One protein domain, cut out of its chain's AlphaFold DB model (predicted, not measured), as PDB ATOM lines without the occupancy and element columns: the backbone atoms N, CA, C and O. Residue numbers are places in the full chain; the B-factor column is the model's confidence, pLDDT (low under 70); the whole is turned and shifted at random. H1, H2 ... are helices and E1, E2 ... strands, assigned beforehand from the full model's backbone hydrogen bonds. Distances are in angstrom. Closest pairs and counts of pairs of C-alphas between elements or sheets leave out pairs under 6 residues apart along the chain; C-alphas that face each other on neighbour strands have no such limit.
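This is residues 8 to 184 of the 1105 residues of an uncharacterized protein of Strongylocentrotus purpuratus (UniProt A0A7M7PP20). Eleven small two-stranded hairpins stand one after another in a long, curved row, a chain wound in successive turns, with E1 and E2 at one end and E21 and E22 at the other. A short helix, H1, sits near the middle of the row between hairpins E11-E12 and E13-E14, and the row is loosest between E18 and E19. The printed part has 177 residues with 22 named strands and one named helix, in the order E1 to E12, H1, E13 to E22; each sheet is one antiparallel pair. The class is mostly strand, with 88 residues, under half, in named elements. The whole is extended, with a radius of gyration of the C-alphas of 27.2 A, a rod spanning 85 by 38 by 26 A.

E11, residues 85 to 89, and E12, residues 95 to 99, form an antiparallel hairpin at 149 degrees; N 86 and O 98, 2.9 A apart, are within hydrogen-bond range. E13, residues 110 to 113, and E14, residues 116 to 119, form the next, at 138 degrees, with N 113 and O 116 at 2.9 A. The closest C-alphas of E11 and E13 are those of Cys 88 and Cys 112, 5.6 A. H1, residues 102 to 106, has every O i to N i+4 pair within hydrogen-bond range; its closest C-alphas to E13 are Gly 104 and Thr 110, 6.4 A. Toward residue 8, the closest C-alphas of E9, residues 73 to 75, and E11 are those of Cys 75 and Cys 87, 5.6 A apart; those of E7, residues 52 to 55, and E9 are of Cys 55 and Cys 74, 5.4 A; those of E5, residues 39 to 42, and E7 are of Cys 42 and Cys 54, 5.6 A; those of E3, residues 20 to 23, and E5 are of Cys 23 and Cys 41, 5.2 A; and those of E1, residues 8 to 10, and E3 are of Cys 10 and Cys 22, 5.9 A. Toward residue 184, the closest C-alphas of E13 and E15, residues 123 to 126, are those of Cys 113 and Cys 125, 5.6 A apart, and those of E15 and E17, residues 139 to 141, are of Cys 126 and Cys 140, 5.6 A. E18 (144 to 146) and E19 (151 to 154) meet only through their link. E21 (167 to 169) and E19 come closest at the C-alphas of Cys 154 and Cys 168, 5.2 A.

E2 (13 to 16), E4 (31 to 34), E6 (45 to 48), E8 (59 to 62), E10 (78 to 80), E16 (129 to 132), E20 (157 to 160) and E22 (172 to 174) each form a hairpin with the strand before. E11 is 13.5 A and E12 13.6 A long. C-alpha 8 lies at (265.001, 254.881, 305.918), C-alpha 174 at (296.333, 299.201, 253.112).

The C-alphas farthest apart, of Glu 13 and Val 178, are 85.9 A apart. The printed part has no cut and no long link. Mean pLDDT of the printed part is 74.3; 56 residues are under 70, among them 62 to 72, 102 to 108 and 161 to 184.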
ATOM      1  N   VAL A   8     263.889 254.703 306.872       69.88
ATOM      2  CA  VAL A   8     265.001 254.881 305.918       69.88
ATOM      3  C   VAL A   8     266.197 254.030 306.341       69.88
ATOM      4  O   VAL A   8     266.480 253.877 307.529       69.88
ATOM      5  N   CYS A   9     266.901 253.434 305.376       71.81
ATOM      6  CA  CYS A   9     268.086 252.624 305.656       71.81
ATOM      7  C   CYS A   9     269.322 253.502 305.875       71.81
ATOM      8  O   CYS A   9     269.728 254.254 304.991       71.81
ATOM      9  N   CYS A  10     269.958 253.337 307.033       74.81
ATOM     10  CA  CYS A  10     271.269 253.890 307.346       74.81
ATOM     11  C   CYS A  10     272.278 252.750 307.401       74.81
ATOM     12  O   CYS A  10     272.308 251.990 308.371       74.81
ATOM     13  N   ASN A  11     273.091 252.604 306.356       75.44
ATOM     14  CA  ASN A  11     273.976 251.452 306.205       75.44
ATOM     15  C   ASN A  11     273.152 250.139 306.182       75.44
ATOM     16  O   ASN A  11     272.440 249.910 305.209       75.44
ATOM     17  N   ASN A  12     273.169 249.338 307.258       72.38
ATOM     18  CA  ASN A  12     272.408 248.082 307.389       72.38
ATOM     19  C   ASN A  12     271.287 248.134 308.450       72.38
ATOM     20  O   ASN A  12     270.702 247.101 308.773       72.38
ATOM     21  N   GLU A  13     270.991 249.308 309.016       73.69
ATOM     22  CA  GLU A  13     269.950 249.481 310.033       73.69
ATOM     23  C   GLU A  13     268.768 250.292 309.494       73.69
ATOM     24  O   GLU A  13     268.948 251.293 308.797       73.69
ATOM     25  N   ILE A  14     267.549 249.889 309.858       76.56
ATOM     26  CA  ILE A  14     266.331 250.651 309.567       76.56
ATOM     27  C   ILE A  14     266.176 251.726 310.646       76.56
ATOM     28  O   ILE A  14     266.097 251.420 311.838       76.56
ATOM     29  N   THR A  15     266.141 252.991 310.238       76.81
ATOM     30  CA  THR A  15     265.999 254.151 311.124       76.81
ATOM     31  C   THR A  15     264.756 254.953 310.750       76.81
ATOM     32  O   THR A  15     264.184 254.755 309.683       76.81
ATOM     33  N   ASN A  16     264.297 255.830 311.643       80.12
ATOM     34  CA  ASN A  16     263.175 256.721 311.362       80.12
ATOM     35  C   ASN A  16     263.710 258.108 310.957       80.12
ATOM     36  O   ASN A  16     264.332 258.778 311.786       80.12
ATOM     37  N   SER A  17     263.441 258.547 309.724       75.19
ATOM     38  CA  SER A  17     263.916 259.817 309.147       75.19
ATOM     39  C   SER A  17     263.372 261.073 309.820       75.19
ATOM     40  O   SER A  17     263.950 262.149 309.657       75.19
ATOM     41  N   THR A  18     262.293 260.969 310.597       79.56
ATOM     42  CA  THR A  18     261.774 262.091 311.401       79.56
ATOM     43  C   THR A  18     262.577 262.325 312.678       79.56
ATOM     44  O   THR A  18     262.555 263.421 313.225       79.56
ATOM     45  N   THR A  19     263.318 261.318 313.151       80.75
ATOM     46  CA  THR A  19     264.069 261.389 314.422       80.75
ATOM     47  C   THR A  19     265.576 261.260 314.241       80.75
ATOM     48  O   THR A  19     266.329 261.632 315.139       80.75
ATOM     49  N   HIS A  20     266.028 260.721 313.109       84.19
ATOM     50  CA  HIS A  20     267.430 260.439 312.843       84.19
ATOM     51  C   HIS A  20     267.835 260.888 311.435       84.19
ATOM     52  O   HIS A  20     267.061 260.780 310.486       84.19
ATOM     53  N   GLU A  21     269.060 261.389 311.326       85.12
ATOM     54  CA  GLU A  21     269.728 261.826 310.100       85.12
ATOM     55  C   GLU A  21     270.834 260.816 309.765       85.12
ATOM     56  O   GLU A  21     271.479 260.273 310.666       85.12
ATOM     57  N   CYS A  22     271.074 260.550 308.481       85.44
ATOM     58  CA  CYS A  22     272.173 259.691 308.038       85.44
ATOM     59  C   CYS A  22     273.216 260.515 307.302       85.44
ATOM     60  O   CYS A  22     272.968 260.967 306.188       85.44
ATOM     61  N   CYS A  23     274.392 260.658 307.907       83.75
ATOM     62  CA  CYS A  23     275.486 261.428 307.336       83.75
ATOM     63  C   CYS A  23     276.514 260.496 306.687       83.75
ATOM     64  O   CYS A  23     276.994 259.537 307.302       83.75
ATOM     65  N   GLY A  24     276.859 260.772 305.432       74.69
ATOM     66  CA  GLY A  24     277.933 260.112 304.694       74.69
ATOM     67  C   GLY A  24     277.492 259.640 303.316       74.69
ATOM     68  O   GLY A  24     276.307 259.576 303.001       74.69
ATOM     69  N   ASN A  25     278.459 259.276 302.475       68.94
ATOM     70  CA  ASN A  25     278.158 258.722 301.160       68.94
ATOM     71  C   ASN A  25     277.414 257.372 301.309       68.94
ATOM     72  O   ASN A  25     277.935 256.478 301.989       68.94
ATOM     73  N   PRO A  26     276.256 257.169 300.642       59.19
ATOM     74  CA  PRO A  26     275.478 255.928 300.714       59.19
ATOM     75  C   PRO A  26     276.273 254.667 300.347       59.19
ATOM     76  O   PRO A  26     275.953 253.577 300.809       59.19
ATOM     77  N   ARG A  27     277.328 254.807 299.531       57.00
ATOM     78  CA  ARG A  27     278.200 253.706 299.091       57.00
ATOM     79  C   ARG A  27     279.402 253.450 300.012       57.00
ATOM     80  O   ARG A  27     280.134 252.496 299.775       57.00
ATOM     81  N   ALA A  28     279.626 254.274 301.043       56.44
ATOM     82  CA  ALA A  28     280.847 254.258 301.858       56.44
ATOM     83  C   ALA A  28     280.596 254.239 303.382       56.44
ATOM     84  O   ALA A  28     281.360 254.840 304.136       56.44
ATOM     85  N   SER A  29     279.571 253.512 303.848       66.25
ATOM     86  CA  SER A  29     279.207 253.359 305.276       66.25
ATOM     87  C   SER A  29     278.769 254.675 305.954       66.25
ATOM     88  O   SER A  29     279.583 255.306 306.640       66.25
ATOM     89  N   PRO A  30     277.508 255.109 305.759       74.31
ATOM     90  CA  PRO A  30     276.949 256.285 306.429       74.31
ATOM     91  C   PRO A  30     276.703 256.026 307.926       74.31
ATOM     92  O   PRO A  30     276.431 254.896 308.336       74.31
ATOM     93  N   HIS A  31     276.798 257.080 308.737       80.31
ATOM     94  CA  HIS A  31     276.575 257.039 310.182       80.31
ATOM     95  C   HIS A  31     275.227 257.658 310.553       80.31
ATOM     96  O   HIS A  31     274.841 258.708 310.039       80.31
ATOM     97  N   LYS A  32     274.524 256.996 311.475       83.81
ATOM     98  CA  LYS A  32     273.243 257.439 312.026       83.81
ATOM     99  C   LYS A  32     273.473 258.443 313.152       83.81
ATOM    100  O   LYS A  32     274.163 258.123 314.119       83.81
ATOM    101  N   HIS A  33     272.806 259.586 313.070       83.94
ATOM    102  CA  HIS A  33     272.781 260.633 314.093       83.94
ATOM    103  C   HIS A  33     271.337 260.946 314.492       83.94
ATOM    104  O   HIS A  33     270.409 260.697 313.726       83.94
ATOM    105  N   GLN A  34     271.118 261.445 315.706       86.25
ATOM    106  CA  GLN A  34     269.793 261.886 316.150       86.25
ATOM    107  C   GLN A  34     269.563 263.327 315.679       86.25
ATOM    108  O   GLN A  34     270.426 264.169 315.910       86.25
ATOM    109  N   LYS A  35     268.422 263.613 315.039       83.44
ATOM    110  CA  LYS A  35     268.123 264.954 314.510       83.44
ATOM    111  C   LYS A  35     268.031 265.980 315.639       83.44
ATOM    112  O   LYS A  35     267.275 265.785 316.593       83.44
ATOM    113  N   GLN A  36     268.780 267.069 315.505       83.38
ATOM    114  CA  GLN A  36     268.767 268.231 316.394       83.38
ATOM    115  C   GLN A  36     268.522 269.499 315.565       83.38
ATOM    116  O   GLN A  36     268.860 269.559 314.386       83.38
ATOM    117  N   LEU A  37     267.869 270.498 316.161       78.88
ATOM    118  CA  LEU A  37     267.580 271.766 315.487       78.88
ATOM    119  C   LEU A  37     268.897 272.538 315.271       78.88
ATOM    120  O   LEU A  37     269.668 272.663 316.219       78.88
ATOM    121  N   GLY A  38     269.151 273.025 314.051       77.00
ATOM    122  CA  GLY A  38     270.381 273.758 313.702       77.00
ATOM    123  C   GLY A  38     271.613 272.871 313.473       77.00
ATOM    124  O   GLY A  38     272.722 273.277 313.794       77.00
ATOM    125  N   HIS A  39     271.434 271.625 313.021       86.31
ATOM    126  CA  HIS A  39     272.538 270.702 312.740       86.31
ATOM    127  C   HIS A  39     272.397 270.049 311.358       86.31
ATOM    128  O   HIS A  39     271.307 269.615 310.983       86.31
ATOM    129  N   GLU A  40     273.510 269.923 310.636       87.06
ATOM    130  CA  GLU A  40     273.577 269.379 309.273       87.06
ATOM    131  C   GLU A  40     274.703 268.343 309.106       87.06
ATOM    132  O   GLU A  40     275.561 268.159 309.973       87.06
ATOM    133  N   CYS A  41     274.696 267.615 307.984       86.69
ATOM    134  CA  CYS A  41     275.721 266.617 307.682       86.69
ATOM    135  C   CYS A  41     276.936 267.235 306.975       86.69
ATOM    136  O   CYS A  41     276.817 267.811 305.897       86.69
ATOM    137  N   CYS A  42     278.123 266.986 307.524       85.06
ATOM    138  CA  CYS A  42     279.408 267.189 306.862       85.06
ATOM    139  C   CYS A  42     280.088 265.833 306.718       85.06
ATOM    140  O   CYS A  42     280.653 265.288 307.675       85.06
ATOM    141  N   GLY A  43     279.958 265.233 305.540       80.94
ATOM    142  CA  GLY A  43     280.526 263.918 305.296       80.94
ATOM    143  C   GLY A  43     279.831 262.896 306.177       80.94
ATOM    144  O   GLY A  43     278.606 262.813 306.176       80.94
ATOM    145  N   LYS A  44     280.591 262.132 306.965       81.62
ATOM    146  CA  LYS A  44     280.040 261.164 307.940       81.62
ATOM    147  C   LYS A  44     279.601 261.779 309.274       81.62
ATOM    148  O   LYS A  44     279.006 261.087 310.107       81.62
ATOM    149  N   SER A  45     279.902 263.050 309.492       81.06
ATOM    150  CA  SER A  45     279.737 263.733 310.771       81.06
ATOM    151  C   SER A  45     278.502 264.638 310.759       81.06
ATOM    152  O   SER A  45     278.122 265.153 309.712       81.06
ATOM    153  N   TYR A  46     277.882 264.826 311.924       87.69
ATOM    154  CA  TYR A  46     276.724 265.702 312.132       87.69
ATOM    155  C   TYR A  46     277.172 266.889 312.982       87.69
ATOM    156  O   TYR A  46     277.754 266.677 314.049       87.69
ATOM    157  N   TYR A  47     276.999 268.106 312.473       82.75
ATOM    158  CA  TYR A  47     277.640 269.309 313.004       82.75
ATOM    159  C   TYR A  47     276.637 270.437 313.214       82.75
ATOM    160  O   TYR A  47     275.624 270.493 312.525       82.75
ATOM    161  N   ASP A  48     276.932 271.319 314.163       82.56
ATOM    162  CA  ASP A  48     276.094 272.462 314.535       82.56
ATOM    163  C   ASP A  48     276.331 273.624 313.556       82.56
ATOM    164  O   ASP A  48     277.445 274.148 313.472       82.56
ATOM    165  N   THR A  49     275.309 274.022 312.798       77.44
ATOM    166  CA  THR A  49     275.432 275.060 311.760       77.44
ATOM    167  C   THR A  49     275.600 276.465 312.324       77.44
ATOM    168  O   THR A  49     276.054 277.352 311.605       77.44
ATOM    169  N   ASP A  50     275.256 276.676 313.595       74.69
ATOM    170  CA  ASP A  50     275.339 277.978 314.255       74.69
ATOM    171  C   ASP A  50     276.745 278.236 314.827       74.69
ATOM    172  O   ASP A  50     277.127 279.385 315.058       74.69
ATOM    173  N   THR A  51     277.535 277.182 315.058       73.38
ATOM    174  CA  THR A  51     278.859 277.276 315.707       73.38
ATOM    175  C   THR A  51     280.013 276.661 314.909       73.38
ATOM    176  O   THR A  51     281.182 276.797 315.300       73.38
ATOM    177  N   GLN A  52     279.724 275.964 313.808       80.88
ATOM    178  CA  GLN A  52     280.716 275.226 313.030       80.88
ATOM    179  C   GLN A  52     280.474 275.368 311.513       80.88
ATOM    180  O   GLN A  52     279.354 275.581 311.064       80.88
ATOM    181  N   THR A  53     281.532 275.226 310.706       83.56
ATOM    182  CA  THR A  53     281.483 275.265 309.230       83.56
ATOM    183  C   THR A  53     282.010 273.955 308.639       83.56
ATOM    184  O   THR A  53     283.079 273.489 309.040       83.56
ATOM    185  N   CYS A  54     281.318 273.399 307.638       83.06
ATOM    186  CA  CYS A  54     281.791 272.264 306.840       83.06
ATOM    187  C   CYS A  54     282.505 272.710 305.557       83.06
ATOM    188  O   CYS A  54     281.884 273.345 304.709       83.06
ATOM    189  N   CYS A  55     283.765 272.311 305.362       83.25
ATOM    190  CA  CYS A  55     284.520 272.552 304.128       83.25
ATOM    191  C   CYS A  55     285.012 271.247 303.489       83.25
ATOM    192  O   CYS A  55     285.339 270.280 304.177       83.25
ATOM    193  N   GLY A  56     285.085 271.209 302.153       72.25
ATOM    194  CA  GLY A  56     285.625 270.064 301.410       72.25
ATOM    195  C   GLY A  56     284.914 268.729 301.672       72.25
ATOM    196  O   GLY A  56     285.560 267.689 301.624       72.25
ATOM    197  N   HIS A  57     283.611 268.766 301.972       72.19
ATOM    198  CA  HIS A  57     282.728 267.628 302.266       72.19
ATOM    199  C   HIS A  57     282.966 266.830 303.560       72.19
ATOM    200  O   HIS A  57     282.002 266.221 303.995       72.19
ATOM    201  N   ASP A  58     284.141 266.836 304.199       77.69
ATOM    202  CA  ASP A  58     284.402 266.018 305.408       77.69
ATOM    203  C   ASP A  58     284.999 266.800 306.601       77.69
ATOM    204  O   ASP A  58     285.138 266.248 307.697       77.69
ATOM    205  N   PHE A  59     285.369 268.074 306.426       78.19
ATOM    206  CA  PHE A  59     286.098 268.838 307.443       78.19
ATOM    207  C   PHE A  59     285.187 269.830 308.168       78.19
ATOM    208  O   PHE A  59     284.772 270.831 307.590       78.19
ATOM    209  N   ILE A  60     284.919 269.572 309.451       78.75
ATOM    210  CA  ILE A  60     284.166 270.475 310.332       78.75
ATOM    211  C   ILE A  60     285.145 271.340 311.126       78.75
ATOM    212  O   ILE A  60     286.002 270.821 311.847       78.75
ATOM    213  N   TYR A  61     284.980 272.655 311.041       76.88
ATOM    214  CA  TYR A  61     285.729 273.637 311.819       76.88
ATOM    215  C   TYR A  61     284.794 274.322 312.811       76.88
ATOM    216  O   TYR A  61     283.812 274.922 312.399       76.88
ATOM    217  N   GLY A  62     285.089 274.243 314.110       63.00
ATOM    218  CA  GLY A  62     284.355 274.984 315.141       63.00
ATOM    219  C   GLY A  62     285.096 276.248 315.551       63.00
ATOM    220  O   GLY A  62     286.311 276.179 315.725       63.00
ATOM    221  N   ASN A  63     284.368 277.364 315.703       63.06
ATOM    222  CA  ASN A  63     284.890 278.691 316.060       63.06
ATOM    223  C   ASN A  63     286.230 279.006 315.382       63.06
ATOM    224  O   ASN A  63     287.304 278.830 315.969       63.06
ATOM    225  N   SER A  64     286.166 279.472 314.131       53.62
ATOM    226  CA  SER A  64     287.370 279.812 313.373       53.62
ATOM    227  C   SER A  64     288.215 280.842 314.142       53.62
ATOM    228  O   SER A  64     287.727 281.940 314.410       53.62
ATOM    229  N   PRO A  65     289.500 280.567 314.454       50.47
ATOM    230  CA  PRO A  65     290.369 281.520 315.153       50.47
ATOM    231  C   PRO A  65     290.628 282.817 314.366       50.47
ATOM    232  O   PRO A  65     291.320 283.703 314.864       50.47
ATOM    233  N   ARG A  66     290.154 282.893 313.114       50.38
ATOM    234  CA  ARG A  66     290.427 283.967 312.155       50.38
ATOM    235  C   ARG A  66     289.252 284.920 311.919       50.38
ATOM    236  O   ARG A  66     289.453 285.912 311.234       50.38
ATOM    237  N   VAL A  67     288.066 284.659 312.479       53.03
ATOM    238  CA  VAL A  67     286.863 285.485 312.265       53.03
ATOM    239  C   VAL A  67     286.295 285.918 313.617       53.03
ATOM    240  O   VAL A  67     286.071 285.082 314.487       53.03
ATOM    241  N   ALA A  68     286.073 287.224 313.805       50.56
ATOM    242  CA  ALA A  68     285.617 287.794 315.079       50.56
ATOM    243  C   ALA A  68     284.220 287.301 315.516       50.56
ATOM    244  O   ALA A  68     283.948 287.262 316.714       50.56
ATOM    245  N   ASP A  69     283.398 286.855 314.559       54.84
ATOM    246  CA  ASP A  69     282.011 286.409 314.766       54.84
ATOM    247  C   ASP A  69     281.824 284.878 314.662       54.84
ATOM    248  O   ASP A  69     280.703 284.381 314.684       54.84
ATOM    249  N   GLY A  70     282.913 284.101 314.584       57.06
ATOM    250  CA  GLY A  70     282.887 282.643 314.789       57.06
ATOM    251  C   GLY A  70     282.622 281.747 313.567       57.06
ATOM    252  O   GLY A  70     283.016 280.580 313.624       57.06
ATOM    253  N   LEU A  71     282.086 282.254 312.448       60.03
ATOM    254  CA  LEU A  71     281.824 281.469 311.222       60.03
ATOM    255  C   LEU A  71     282.609 282.004 310.006       60.03
ATOM    256  O   LEU A  71     282.562 283.194 309.713       60.03
ATOM    257  N   GLY A  72     283.333 281.134 309.290       69.88
ATOM    258  CA  GLY A  72     284.080 281.477 308.063       69.88
ATOM    259  C   GLY A  72     283.532 280.772 306.818       69.88
ATOM    260  O   GLY A  72     282.873 279.742 306.943       69.88
ATOM    261  N   SER A  73     283.825 281.300 305.625       80.88
ATOM    262  CA  SER A  73     283.454 280.701 304.326       80.88
ATOM    263  C   SER A  73     284.461 279.630 303.900       80.88
ATOM    264  O   SER A  73     285.581 279.619 304.398       80.88
ATOM    265  N   CYS A  74     284.120 278.735 302.968       82.94
ATOM    266  CA  CYS A  74     285.032 277.663 302.544       82.94
ATOM    267  C   CYS A  74     285.839 278.003 301.290       82.94
ATOM    268  O   CYS A  74     285.282 278.377 300.261       82.94
ATOM    269  N   CYS A  75     287.153 277.784 301.364       83.06
ATOM    270  CA  CYS A  75     288.066 277.780 300.229       83.06
ATOM    271  C   CYS A  75     288.701 276.389 300.137       83.06
ATOM    272  O   CYS A  75     289.632 276.048 300.869       83.06
ATOM    273  N   GLY A  76     288.115 275.530 299.299       79.69
ATOM    274  CA  GLY A  76     288.462 274.109 299.255       79.69
ATOM    275  C   GLY A  76     288.129 273.392 300.569       79.69
ATOM    276  O   GLY A  76     286.970 273.338 300.977       79.69
ATOM    277  N   SER A  77     289.144 272.824 301.226       80.06
ATOM    278  CA  SER A  77     289.014 272.062 302.479       80.06
ATOM    279  C   SER A  77     289.213 272.891 303.752       80.06
ATOM    280  O   SER A  77     289.235 272.319 304.837       80.06
ATOM    281  N   HIS A  78     289.381 274.212 303.652       80.12
ATOM    282  CA  HIS A  78     289.661 275.087 304.795       80.12
ATOM    283  C   HIS A  78     288.735 276.308 304.820       80.12
ATOM    284  O   HIS A  78     288.219 276.729 303.786       80.12
ATOM    285  N   THR A  79     288.541 276.893 306.003       80.75
ATOM    286  CA  THR A  79     287.777 278.139 306.165       80.75
ATOM    287  C   THR A  79     288.645 279.373 305.897       80.75
ATOM    288  O   THR A  79     289.789 279.412 306.357       80.75
ATOM    289  N   TYR A  80     288.090 280.396 305.252       80.31
ATOM    290  CA  TYR A  80     288.718 281.692 304.976       80.31
ATOM    291  C   TYR A  80     287.759 282.853 305.307       80.31
ATOM    292  O   TYR A  80     286.544 282.650 305.413       80.31
ATOM    293  N   ASP A  81     288.296 284.059 305.513       79.88
ATOM    294  CA  ASP A  81     287.493 285.254 305.817       79.88
ATOM    295  C   ASP A  81     287.091 285.972 304.526       79.88
ATOM    296  O   ASP A  81     287.835 286.792 303.994       79.88
ATOM    297  N   ALA A  82     285.877 285.710 304.041       72.75
ATOM    298  CA  ALA A  82     285.370 286.333 302.823       72.75
ATOM    299  C   ALA A  82     285.225 287.864 302.913       72.75
ATOM    300  O   ALA A  82     285.005 288.493 301.887       72.75
ATOM    301  N   SER A  83     285.346 288.482 304.097       74.19
ATOM    302  CA  SER A  83     285.344 289.944 304.228       74.19
ATOM    303  C   SER A  83     286.702 290.578 303.924       74.19
ATOM    304  O   SER A  83     286.752 291.767 303.632       74.19
ATOM    305  N   SER A  84     287.802 289.819 303.979       77.94
ATOM    306  CA  SER A  84     289.166 290.344 303.815       77.94
ATOM    307  C   SER A  84     290.082 289.486 302.932       77.94
ATOM    308  O   SER A  84     291.220 289.877 302.651       77.94
ATOM    309  N   GLU A  85     289.592 288.345 302.455       84.19
ATOM    310  CA  GLU A  85     290.320 287.355 301.670       84.19
ATOM    311  C   GLU A  85     289.496 286.911 300.440       84.19
ATOM    312  O   GLU A  85     288.267 286.919 300.460       84.19
ATOM    313  N   ILE A  86     290.175 286.496 299.365       85.88
ATOM    314  CA  ILE A  86     289.588 285.904 298.148       85.88
ATOM    315  C   ILE A  86     290.112 284.476 297.958       85.88
ATOM    316  O   ILE A  86     291.252 284.196 298.314       85.88
ATOM    317  N   CYS A  87     289.304 283.572 297.403       86.06
ATOM    318  CA  CYS A  87     289.701 282.191 297.112       86.06
ATOM    319  C   CYS A  87     290.018 282.027 295.620       86.06
ATOM    320  O   CYS A  87     289.133 282.249 294.793       86.06
ATOM    321  N   CYS A  88     291.247 281.628 295.283       87.69
ATOM    322  CA  CYS A  88     291.697 281.437 293.904       87.69
ATOM    323  C   CYS A  88     292.185 280.002 293.640       87.69
ATOM    324  O   CYS A  88     292.693 279.336 294.552       87.69
ATOM    325  N   PRO A  89     292.018 279.504 292.402       81.38
ATOM    326  CA  PRO A  89     292.506 278.192 292.010       81.38
ATOM    327  C   PRO A  89     294.024 278.213 291.799       81.38
ATOM    328  O   PRO A  89     294.573 279.110 291.170       81.38
ATOM    329  N   LEU A  90     294.703 277.181 292.286       77.56
ATOM    330  CA  LEU A  90     296.102 276.916 291.981       77.56
ATOM    331  C   LEU A  90     296.220 276.048 290.716       77.56
ATOM    332  O   LEU A  90     295.332 275.234 290.447       77.56
ATOM    333  N   PRO A  91     297.361 276.092 289.999       65.25
ATOM    334  CA  PRO A  91     297.620 275.249 288.824       65.25
ATOM    335  C   PRO A  91     297.531 273.739 289.102       65.25
ATOM    336  O   PRO A  91     297.396 272.932 288.189       65.25
ATOM    337  N   THR A  92     297.609 273.341 290.375       73.88
ATOM    338  CA  THR A  92     297.463 271.960 290.851       73.88
ATOM    339  C   THR A  92     296.004 271.517 291.031       73.88
ATOM    340  O   THR A  92     295.771 270.371 291.410       73.88
ATOM    341  N   GLY A  93     295.025 272.401 290.797       67.25
ATOM    342  CA  GLY A  93     293.596 272.159 291.036       67.25
ATOM    343  C   GLY A  93     293.161 272.324 292.500       67.25
ATOM    344  O   GLY A  93     292.007 272.064 292.833       67.25
ATOM    345  N   LEU A  94     294.073 272.746 293.382       77.06
ATOM    346  CA  LEU A  94     293.779 273.076 294.778       77.06
ATOM    347  C   LEU A  94     293.272 274.517 294.900       77.06
ATOM    348  O   LEU A  94     293.644 275.376 294.112       77.06
ATOM    349  N   MET A  95     292.451 274.792 295.911       81.50
ATOM    350  CA  MET A  95     291.961 276.141 296.213       81.50
ATOM    351  C   MET A  95     292.817 276.782 297.311       81.50
ATOM    352  O   MET A  95     293.084 276.135 298.327       81.50
ATOM    353  N   GLN A  96     293.224 278.043 297.136       84.44
ATOM    354  CA  GLN A  96     293.982 278.804 298.133       84.44
ATOM    355  C   GLN A  96     293.358 280.181 298.383       84.44
ATOM    356  O   GLN A  96     292.971 280.878 297.447       84.44
ATOM    357  N   SER A  97     293.259 280.586 299.658       84.19
ATOM    358  CA  SER A  97     292.820 281.936 300.014       84.19
ATOM    359  C   SER A  97     293.988 282.926 300.041       84.19
ATOM    360  O   SER A  97     295.096 282.603 300.479       84.19
ATOM    361  N   HIS A  98     293.728 284.148 299.581       83.62
ATOM    362  CA  HIS A  98     294.672 285.257 299.528       83.62
ATOM    363  C   HIS A  98     294.081 286.473 300.239       83.62
ATOM    364  O   HIS A  98     292.946 286.858 299.970       83.62
ATOM    365  N   SER A  99     294.853 287.108 301.119       82.38
ATOM    366  CA  SER A  99     294.421 288.326 301.803       82.38
ATOM    367  C   SER A  99     294.431 289.522 300.846       82.38
ATOM    368  O   SER A  99     295.477 289.883 300.306       82.38
ATOM    369  N   VAL A 100     293.264 290.137 300.663       76.00
ATOM    370  CA  VAL A 100     293.019 291.288 299.772       76.00
ATOM    371  C   VAL A 100     292.621 292.556 300.542       76.00
ATOM    372  O   VAL A 100     292.630 293.651 299.984       76.00
ATOM    373  N   GLY A 101     292.331 292.428 301.843       72.06
ATOM    374  CA  GLY A 101     291.912 293.515 302.728       72.06
ATOM    375  C   GLY A 101     290.429 293.877 302.578       72.06
ATOM    376  O   GLY A 101     289.838 293.723 301.513       72.06
ATOM    377  N   GLN A 102     289.819 294.398 303.650       64.38
ATOM    378  CA  GLN A 102     288.367 294.654 303.703       64.38
ATOM    379  C   GLN A 102     287.858 295.650 302.653       64.38
ATOM    380  O   GLN A 102     286.757 295.503 302.126       64.38
ATOM    381  N   TYR A 103     288.679 296.641 302.302       62.16
ATOM    382  CA  TYR A 103     288.320 297.646 301.301       62.16
ATOM    383  C   TYR A 103     288.289 297.088 299.866       62.16
ATOM    384  O   TYR A 103     287.466 297.534 299.073       62.16
ATOM    385  N   GLY A 104     289.136 296.105 299.532       59.41
ATOM    386  CA  GLY A 104     289.205 295.528 298.182       59.41
ATOM    387  C   GLY A 104     288.038 294.589 297.853       59.41
ATOM    388  O   GLY A 104     287.604 294.525 296.704       59.41
ATOM    389  N   VAL A 105     287.491 293.898 298.862       62.66
ATOM    390  CA  VAL A 105     286.313 293.024 298.699       62.66
ATOM    391  C   VAL A 105     285.018 293.837 298.640       62.66
ATOM    392  O   VAL A 105     284.157 293.554 297.811       62.66
ATOM    393  N   MET A 106     284.896 294.885 299.468       56.56
ATOM    394  CA  MET A 106     283.695 295.731 299.544       56.56
ATOM    395  C   MET A 106     283.371 296.442 298.215       56.56
ATOM    396  O   MET A 106     282.205 296.716 297.948       56.56
ATOM    397  N   LEU A 107     284.377 296.712 297.373       57.59
ATOM    398  CA  LEU A 107     284.225 297.415 296.091       57.59
ATOM    399  C   LEU A 107     284.086 296.487 294.864       57.59
ATOM    400  O   LEU A 107     283.972 296.982 293.749       57.59
ATOM    401  N   GLN A 108     284.109 295.154 295.034       63.44
ATOM    402  CA  GLN A 108     284.141 294.163 293.933       63.44
ATOM    403  C   GLN A 108     285.295 294.344 292.919       63.44
ATOM    404  O   GLN A 108     285.251 293.840 291.796       63.44
ATOM    405  N   GLU A 109     286.372 295.024 293.309       73.00
ATOM    406  CA  GLU A 109     287.481 295.364 292.410       73.00
ATOM    407  C   GLU A 109     288.507 294.236 292.231       73.00
ATOM    408  O   GLU A 109     289.510 294.430 291.553       73.00
ATOM    409  N   THR A 110     288.302 293.061 292.828       80.31
ATOM    410  CA  THR A 110     289.298 291.977 292.864       80.31
ATOM    411  C   THR A 110     288.865 290.759 292.037       80.31
ATOM    412  O   THR A 110     287.699 290.372 292.048       80.31
ATOM    413  N   GLU A 111     289.790 290.155 291.281       85.62
ATOM    414  CA  GLU A 111     289.582 288.882 290.563       85.62
ATOM    415  C   GLU A 111     290.799 287.974 290.604       85.62
ATOM    416  O   GLU A 111     291.921 288.451 290.742       85.62
ATOM    417  N   CYS A 112     290.582 286.672 290.422       86.50
ATOM    418  CA  CYS A 112     291.668 285.721 290.230       86.50
ATOM    419  C   CYS A 112     292.255 285.841 288.815       86.50
ATOM    420  O   CYS A 112     291.521 285.984 287.839       86.50
ATOM    421  N   CYS A 113     293.579 285.757 288.717       87.06
ATOM    422  CA  CYS A 113     294.323 285.707 287.462       87.06
ATOM    423  C   CYS A 113     295.475 284.719 287.634       87.06
ATOM    424  O   CYS A 113     296.375 284.965 288.440       87.06
ATOM    425  N   GLY A 114     295.416 283.587 286.928       79.06
ATOM    426  CA  GLY A 114     296.341 282.480 287.156       79.06
ATOM    427  C   GLY A 114     296.276 281.962 288.597       79.06
ATOM    428  O   GLY A 114     295.200 281.656 289.103       79.06
ATOM    429  N   ASP A 115     297.436 281.880 289.254       77.75
ATOM    430  CA  ASP A 115     297.615 281.392 290.630       77.75
ATOM    431  C   ASP A 115     297.517 282.491 291.708       77.75
ATOM    432  O   ASP A 115     297.820 282.254 292.880       77.75
ATOM    433  N   GLY A 116     297.097 283.699 291.320       79.81
ATOM    434  CA  GLY A 116     296.965 284.853 292.202       79.81
ATOM    435  C   GLY A 116     295.708 285.675 291.927       79.81
ATOM    436  O   GLY A 116     294.738 285.200 291.337       79.81
ATOM    437  N   TRP A 117     295.719 286.933 292.368       87.38
ATOM    438  CA  TRP A 117     294.613 287.872 292.184       87.38
ATOM    439  C   TRP A 117     295.107 289.228 291.673       87.38
ATOM    440  O   TRP A 117     296.255 289.613 291.906       87.38
ATOM    441  N   ILE A 118     294.235 289.962 290.985       84.81
ATOM    442  CA  ILE A 118     294.494 291.303 290.456       84.81
ATOM    443  C   ILE A 118     293.363 292.263 290.830       84.81
ATOM    444  O   ILE A 118     292.230 291.843 291.075       84.81
ATOM    445  N   ASN A 119     293.664 293.567 290.863       82.06
ATOM    446  CA  ASN A 119     292.634 294.604 290.928       82.06
ATOM    447  C   ASN A 119     292.192 294.971 289.499       82.06
ATOM    448  O   ASN A 119     292.985 295.526 288.735       82.06
ATOM    449  N   LYS A 120     290.923 294.712 289.166       81.31
ATOM    450  CA  LYS A 120     290.320 294.901 287.834       81.31
ATOM    451  C   LYS A 120     290.376 296.339 287.317       81.31
ATOM    452  O   LYS A 120     290.297 296.553 286.108       81.31
ATOM    453  N   THR A 121     290.478 297.324 288.210       79.06
ATOM    454  CA  THR A 121     290.540 298.752 287.845       79.06
ATOM    455  C   THR A 121     291.925 299.161 287.354       79.06
ATOM    456  O   THR A 121     292.052 300.059 286.528       79.06
ATOM    457  N   THR A 122     292.970 298.476 287.819       80.44
ATOM    458  CA  THR A 122     294.369 298.804 287.502       80.44
ATOM    459  C   THR A 122     295.021 297.779 286.587       80.44
ATOM    460  O   THR A 122     295.996 298.100 285.912       80.44
ATOM    461  N   HIS A 123     294.493 296.556 286.548       85.88
ATOM    462  CA  HIS A 123     295.059 295.435 285.816       85.88
ATOM    463  C   HIS A 123     293.964 294.647 285.084       85.88
ATOM    464  O   HIS A 123     292.783 294.702 285.421       85.88
ATOM    465  N   ILE A 124     294.375 293.930 284.046       86.81
ATOM    466  CA  ILE A 124     293.583 292.993 283.254       86.81
ATOM    467  C   ILE A 124     294.336 291.663 283.197       86.81
ATOM    468  O   ILE A 124     295.565 291.648 283.131       86.81
ATOM    469  N   CYS A 125     293.618 290.544 283.237       86.44
ATOM    470  CA  CYS A 125     294.224 289.228 283.083       86.44
ATOM    471  C   CYS A 125     294.259 288.825 281.602       86.44
ATOM    472  O   CYS A 125     293.208 288.656 280.986       86.44
ATOM    473  N   CYS A 126     295.451 288.648 281.029       87.06
ATOM    474  CA  CYS A 126     295.637 288.166 279.659       87.06
ATOM    475  C   CYS A 126     296.308 286.786 279.695       87.06
ATOM    476  O   CYS A 126     297.486 286.696 280.037       87.06
ATOM    477  N   GLN A 127     295.566 285.719 279.365       82.81
ATOM    478  CA  GLN A 127     296.045 284.323 279.415       82.81
ATOM    479  C   GLN A 127     296.785 284.002 280.725       82.81
ATOM    480  O   GLN A 127     297.987 283.739 280.731       82.81
ATOM    481  N   ASP A 128     296.068 284.119 281.846       81.62
ATOM    482  CA  ASP A 128     296.577 283.871 283.204       81.62
ATOM    483  C   ASP A 128     297.729 284.791 283.653       81.62
ATOM    484  O   ASP A 128     298.306 284.589 284.720       81.62
ATOM    485  N   THR A 129     298.053 285.832 282.874       84.25
ATOM    486  CA  THR A 129     299.117 286.797 283.182       84.25
ATOM    487  C   THR A 129     298.532 288.180 283.511       84.25
ATOM    488  O   THR A 129     297.822 288.752 282.679       84.25
ATOM    489  N   PRO A 130     298.854 288.780 284.675       86.69
ATOM    490  CA  PRO A 130     298.457 290.149 285.006       86.69
ATOM    491  C   PRO A 130     299.102 291.156 284.052       86.69
ATOM    492  O   PRO A 130     300.325 291.166 283.906       86.69
ATOM    493  N   GLN A 131     298.313 292.039 283.447       87.62
ATOM    494  CA  GLN A 131     298.785 293.168 282.644       87.62
ATOM    495  C   GLN A 131     298.201 294.479 283.188       87.62
ATOM    496  O   GLN A 131     297.041 294.499 283.589       87.62
ATOM    497  N   PRO A 132     298.957 295.586 283.233       80.75
ATOM    498  CA  PRO A 132     298.423 296.875 283.665       80.75
ATOM    499  C   PRO A 132     297.427 297.426 282.634       80.75
ATOM    500  O   PRO A 132     297.659 297.341 281.427       80.75
ATOM    501  N   ARG A 133     296.325 298.026 283.096       79.38
ATOM    502  CA  ARG A 133     295.391 298.758 282.228       79.38
ATOM    503  C   ARG A 133     295.974 300.123 281.860       79.38
ATOM    504  O   ARG A 133     296.454 300.851 282.727       79.38
ATOM    505  N   GLY A 134     295.936 300.464 280.572       67.00
ATOM    506  CA  GLY A 134     296.334 301.783 280.074       67.00
ATOM    507  C   GLY A 134     295.204 302.813 280.181       67.00
ATOM    508  O   GLY A 134     294.058 302.469 280.447       67.00
ATOM    509  N   ASN A 135     295.500 304.089 279.907       65.38
ATOM    510  CA  ASN A 135     294.524 305.199 279.939       65.38
ATOM    511  C   ASN A 135     293.465 305.163 278.804       65.38
ATOM    512  O   ASN A 135     292.742 306.139 278.617       65.38
ATOM    513  N   GLY A 136     293.409 304.090 278.009       65.00
ATOM    514  CA  GLY A 136     292.526 303.919 276.848       65.00
ATOM    515  C   GLY A 136     291.842 302.551 276.848       65.00
ATOM    516  O   GLY A 136     292.038 301.750 277.768       65.00
ATOM    517  N   ALA A 137     291.040 302.270 275.814       65.19
ATOM    518  CA  ALA A 137     290.464 300.939 275.622       65.19
ATOM    519  C   ALA A 137     291.609 299.916 275.633       65.19
ATOM    520  O   ALA A 137     292.561 300.058 274.884       65.19
ATOM    521  N   THR A 138     291.573 298.942 276.540       77.81
ATOM    522  CA  THR A 138     292.681 297.995 276.733       77.81
ATOM    523  C   THR A 138     292.169 296.590 276.437       77.81
ATOM    524  O   THR A 138     291.255 296.127 277.117       77.81
ATOM    525  N   SER A 139     292.739 295.933 275.426       82.62
ATOM    526  CA  SER A 139     292.413 294.562 275.002       82.62
ATOM    527  C   SER A 139     293.644 293.658 275.073       82.62
ATOM    528  O   SER A 139     294.768 294.151 275.082       82.62
ATOM    529  N   CYS A 140     293.452 292.339 275.131       83.00
ATOM    530  CA  CYS A 140     294.555 291.378 275.195       83.00
ATOM    531  C   CYS A 140     294.903 290.825 273.805       83.00
ATOM    532  O   CYS A 140     294.023 290.370 273.077       83.00
ATOM    533  N   TYR A 141     296.192 290.780 273.478       80.69
ATOM    534  CA  TYR A 141     296.753 289.999 272.379       80.69
ATOM    535  C   TYR A 141     297.793 289.028 272.950       80.69
ATOM    536  O   TYR A 141     298.896 289.415 273.343       80.69
ATOM    537  N   GLY A 142     297.408 287.755 273.062       77.88
ATOM    538  CA  GLY A 142     298.182 286.758 273.803       77.88
ATOM    539  C   GLY A 142     298.267 287.115 275.290       77.88
ATOM    540  O   GLY A 142     297.242 287.276 275.950       77.88
ATOM    541  N   ASN A 143     299.488 287.263 275.803       82.25
ATOM    542  CA  ASN A 143     299.769 287.658 277.185       82.25
ATOM    543  C   ASN A 143     300.027 289.169 277.360       82.25
ATOM    544  O   ASN A 143     300.412 289.584 278.451       82.25
ATOM    545  N   GLN A 144     299.852 289.988 276.314       79.94
ATOM    546  CA  GLN A 144     300.088 291.437 276.351       79.94
ATOM    547  C   GLN A 144     298.798 292.237 276.174       79.94
ATOM    548  O   GLN A 144     297.889 291.819 275.459       79.94
ATOM    549  N   ALA A 145     298.739 293.409 276.806       81.50
ATOM    550  CA  ALA A 145     297.650 294.366 276.650       81.50
ATOM    551  C   ALA A 145     297.990 295.432 275.586       81.50
ATOM    552  O   ALA A 145     299.110 295.941 275.578       81.50
ATOM    553  N   TYR A 146     297.035 295.783 274.717       83.19
ATOM    554  CA  TYR A 146     297.181 296.792 273.654       83.19
ATOM    555  C   TYR A 146     295.940 297.695 273.532       83.19
ATOM    556  O   TYR A 146     294.870 297.352 274.055       83.19
ATOM    557  N   ASP A 147     296.079 298.849 272.861       79.75
ATOM    558  CA  ASP A 147     294.984 299.812 272.643       79.75
ATOM    559  C   ASP A 147     294.437 299.708 271.206       79.75
ATOM    560  O   ASP A 147     295.054 300.232 270.271       79.75
ATOM    561  N   PRO A 148     293.261 299.084 270.993       72.69
ATOM    562  CA  PRO A 148     292.733 298.843 269.653       72.69
ATOM    563  C   PRO A 148     292.299 300.125 268.932       72.69
ATOM    564  O   PRO A 148     291.982 300.080 267.748       72.69
ATOM    565  N   THR A 149     292.274 301.277 269.613       72.00
ATOM    566  CA  THR A 149     291.979 302.572 268.978       72.00
ATOM    567  C   THR A 149     293.206 303.226 268.348       72.00
ATOM    568  O   THR A 149     293.074 304.184 267.586       72.00
ATOM    569  N   LYS A 150     294.404 302.727 268.663       72.50
ATOM    570  CA  LYS A 150     295.680 303.290 268.200       72.50
ATOM    571  C   LYS A 150     296.520 302.289 267.440       72.50
ATOM    572  O   LYS A 150     297.368 302.705 266.658       72.50
ATOM    573  N   GLU A 151     296.292 301.002 267.656       78.19
ATOM    574  CA  GLU A 151     297.134 299.939 267.138       78.19
ATOM    575  C   GLU A 151     296.267 298.866 266.475       78.19
ATOM    576  O   GLU A 151     295.240 298.443 267.006       78.19
ATOM    577  N   VAL A 152     296.701 298.412 265.302       79.12
ATOM    578  CA  VAL A 152     296.094 297.323 264.542       79.12
ATOM    579  C   VAL A 152     297.072 296.157 264.466       79.12
ATOM    580  O   VAL A 152     298.275 296.327 264.260       79.12
ATOM    581  N   ILE A 153     296.563 294.944 264.644       75.69
ATOM    582  CA  ILE A 153     297.372 293.731 264.535       75.69
ATOM    583  C   ILE A 153     297.370 293.300 263.068       75.69
ATOM    584  O   ILE A 153     296.314 293.040 262.497       75.69
ATOM    585  N   CYS A 154     298.550 293.217 262.451       73.12
ATOM    586  CA  CYS A 154     298.711 292.752 261.075       73.12
ATOM    587  C   CYS A 154     299.666 291.558 261.036       73.12
ATOM    588  O   CYS A 154     300.859 291.668 261.338       73.12
ATOM    589  N   GLY A 155     299.132 290.381 260.708       70.69
ATOM    590  CA  GLY A 155     299.868 289.125 260.829       70.69
ATOM    591  C   GLY A 155     300.172 288.793 262.295       70.69
ATOM    592  O   GLY A 155     299.256 288.561 263.072       70.69
ATOM    593  N   THR A 156     301.455 288.757 262.680       64.69
ATOM    594  CA  THR A 156     301.900 288.430 264.056       64.69
ATOM    595  C   THR A 156     302.419 289.638 264.842       64.69
ATOM    596  O   THR A 156     303.018 289.467 265.905       64.69
ATOM    597  N   ARG A 157     302.237 290.861 264.325       66.44
ATOM    598  CA  ARG A 157     302.816 292.089 264.893       66.44
ATOM    599  C   ARG A 157     301.766 293.184 265.077       66.44
ATOM    600  O   ARG A 157     300.846 293.305 264.272       66.44
ATOM    601  N   LEU A 158     301.946 293.983 266.128       77.38
ATOM    602  CA  LEU A 158     301.207 295.221 266.383       77.38
ATOM    603  C   LEU A 158     301.805 296.366 265.559       77.38
ATOM    604  O   LEU A 158     303.029 296.509 265.491       77.38
ATOM    605  N   HIS A 159     300.939 297.153 264.928       74.50
ATOM    606  CA  HIS A 159     301.289 298.300 264.097       74.50
ATOM    607  C   HIS A 159     300.439 299.514 264.472       74.50
ATOM    608  O   HIS A 159     299.239 299.382 264.690       74.50
ATOM    609  N   ASP A 160     301.044 300.699 264.490       74.81
ATOM    610  CA  ASP A 160     300.329 301.945 264.766       74.81
ATOM    611  C   ASP A 160     299.365 302.299 263.623       74.81
ATOM    612  O   ASP A 160     299.705 302.218 262.439       74.81
ATOM    613  N   ILE A 161     298.162 302.745 263.976       66.25
ATOM    614  CA  ILE A 161     297.167 303.246 263.030       66.25
ATOM    615  C   ILE A 161     297.588 304.657 262.597       66.25
ATOM    616  O   ILE A 161     297.694 305.576 263.411       66.25
ATOM    617  N   HIS A 162     297.827 304.855 261.300       56.09
ATOM    618  CA  HIS A 162     298.123 306.165 260.710       56.09
ATOM    619  C   HIS A 162     296.898 306.707 259.946       56.09
ATOM    620  O   HIS A 162     296.144 305.941 259.343       56.09
ATOM    621  N   ASP A 163     296.662 308.024 260.017       57.22
ATOM    622  CA  ASP A 163     295.558 308.748 259.351       57.22
ATOM    623  C   ASP A 163     294.137 308.187 259.589       57.22
ATOM    624  O   ASP A 163     293.231 308.353 258.773       57.22
ATOM    625  N   GLY A 164     293.922 307.523 260.729       58.09
ATOM    626  CA  GLY A 164     292.599 307.124 261.217       58.09
ATOM    627  C   GLY A 164     291.919 305.949 260.504       58.09
ATOM    628  O   GLY A 164     290.832 305.581 260.936       58.09
ATOM    629  N   LYS A 165     292.514 305.352 259.457       60.34
ATOM    630  CA  LYS A 165     292.004 304.140 258.768       60.34
ATOM    631  C   LYS A 165     293.132 303.337 258.099       60.34
ATOM    632  O   LYS A 165     293.219 303.265 256.873       60.34
ATOM    633  N   THR A 166     294.032 302.781 258.906       69.38
ATOM    634  CA  THR A 166     295.032 301.807 258.442       69.38
ATOM    635  C   THR A 166     294.550 300.408 258.801       69.38
ATOM    636  O   THR A 166     294.305 300.140 259.975       69.38
ATOM    637  N   GLU A 167     294.434 299.528 257.809       64.88
ATOM    638  CA  GLU A 167     293.937 298.161 257.995       64.88
ATOM    639  C   GLU A 167     294.872 297.145 257.335       64.88
ATOM    640  O   GLU A 167     295.607 297.459 256.397       64.88
ATOM    641  N   CYS A 168     294.880 295.919 257.846       68.25
ATOM    642  CA  CYS A 168     295.730 294.849 257.339       68.25
ATOM    643  C   CYS A 168     294.950 293.987 256.349       68.25
ATOM    644  O   CYS A 168     293.989 293.338 256.750       68.25
ATOM    645  N   CYS A 169     295.390 293.896 255.093       63.28
ATOM    646  CA  CYS A 169     294.843 292.920 254.159       63.28
ATOM    647  C   CYS A 169     295.926 292.025 253.562       63.28
ATOM    648  O   CYS A 169     296.899 292.502 252.983       63.28
ATOM    649  N   ALA A 170     295.748 290.708 253.707       59.47
ATOM    650  CA  ALA A 170     296.686 289.679 253.245       59.47
ATOM    651  C   ALA A 170     298.147 289.892 253.710       59.47
ATOM    652  O   ALA A 170     299.089 289.512 253.020       59.47
ATOM    653  N   GLY A 171     298.340 290.488 254.894       60.97
ATOM    654  CA  GLY A 171     299.659 290.760 255.477       60.97
ATOM    655  C   GLY A 171     300.294 292.090 255.058       60.97
ATOM    656  O   GLY A 171     301.393 292.395 255.519       60.97
ATOM    657  N   GLU A 172     299.615 292.895 254.236       62.06
ATOM    658  CA  GLU A 172     300.040 294.250 253.881       62.06
ATOM    659  C   GLU A 172     299.107 295.305 254.490       62.06
ATOM    660  O   GLU A 172     297.891 295.125 254.557       62.06
ATOM    661  N   LEU A 173     299.680 296.430 254.929       64.94
ATOM    662  CA  LEU A 173     298.916 297.567 255.443       64.94
ATOM    663  C   LEU A 173     298.356 298.370 254.264       64.94
ATOM    664  O   LEU A 173     299.117 298.882 253.440       64.94
ATOM    665  N   ILE A 174     297.033 298.491 254.185       66.06
ATOM    666  CA  ILE A 174     296.333 299.201 253.112       66.06
ATOM    667  C   ILE A 174     295.465 300.338 253.656       66.06
ATOM    668  O   ILE A 174     295.024 300.323 254.805       66.06
ATOM    669  N   ASN A 175     295.202 301.321 252.787       65.50
ATOM    670  CA  ASN A 175     294.195 302.348 253.025       65.50
ATOM    671  C   ASN A 175     292.945 302.039 252.177       65.50
ATOM    672  O   ASN A 175     292.995 302.162 250.943       65.50
ATOM    673  N   PRO A 176     291.823 301.674 252.811       59.81
ATOM    674  CA  PRO A 176     290.633 301.208 252.109       59.81
ATOM    675  C   PRO A 176     289.957 302.258 251.219       59.81
ATOM    676  O   PRO A 176     289.265 301.896 250.270       59.81
ATOM    677  N   ASN A 177     290.204 303.552 251.445       59.84
ATOM    678  CA  ASN A 177     289.611 304.625 250.640       59.84
ATOM    679  C   ASN A 177     290.237 304.759 249.239       59.84
ATOM    680  O   ASN A 177     289.656 305.397 248.363       59.84
ATOM    681  N   VAL A 178     291.435 304.207 249.026       59.38
ATOM    682  CA  VAL A 178     292.181 304.338 247.760       59.38
ATOM    683  C   VAL A 178     292.187 303.027 246.979       59.38
ATOM    684  O   VAL A 178     292.154 303.035 245.748       59.38
ATOM    685  N   LYS A 179     292.225 301.892 247.680       61.00
ATOM    686  CA  LYS A 179     292.182 300.564 247.077       61.00
ATOM    687  C   LYS A 179     291.534 299.597 248.073       61.00
ATOM    688  O   LYS A 179     292.179 299.270 249.069       61.00
ATOM    689  N   PRO A 180     290.293 299.144 247.824       63.72
ATOM    690  CA  PRO A 180     289.640 298.200 248.715       63.72
ATOM    691  C   PRO A 180     290.256 296.816 248.537       63.72
ATOM    692  O   PRO A 180     290.738 296.460 247.452       63.72
ATOM    693  N   CYS A 181     290.240 296.022 249.602       64.19
ATOM    694  CA  CYS A 181     290.715 294.657 249.504       64.19
ATOM    695  C   CYS A 181     289.619 293.745 248.959       64.19
ATOM    696  O   CYS A 181     288.583 293.568 249.583       64.19
ATOM    697  N   CYS A 182     289.855 293.118 247.806       64.50
ATOM    698  CA  CYS A 182     288.845 292.306 247.119       64.50
ATOM    699  C   CYS A 182     288.434 291.000 247.821       64.50
ATOM    700  O   CYS A 182     287.563 290.284 247.319       64.50
ATOM    701  N   ASN A 183     289.073 290.695 248.949       58.59
ATOM    702  CA  ASN A 183     288.809 289.524 249.776       58.59
ATOM    703  C   ASN A 183     288.220 289.900 251.148       58.59
ATOM    704  O   ASN A 183     287.952 288.999 251.935       58.59
ATOM    705  N   ASP A 184     288.004 291.195 251.412       53.41
ATOM    706  CA  ASP A 184     287.388 291.711 252.635       53.41
ATOM    707  C   ASP A 184     286.012 292.339 252.305       53.41
ATOM    708  O   ASP A 184     285.958 293.393 251.656       53.41
TER     709      ASP A 184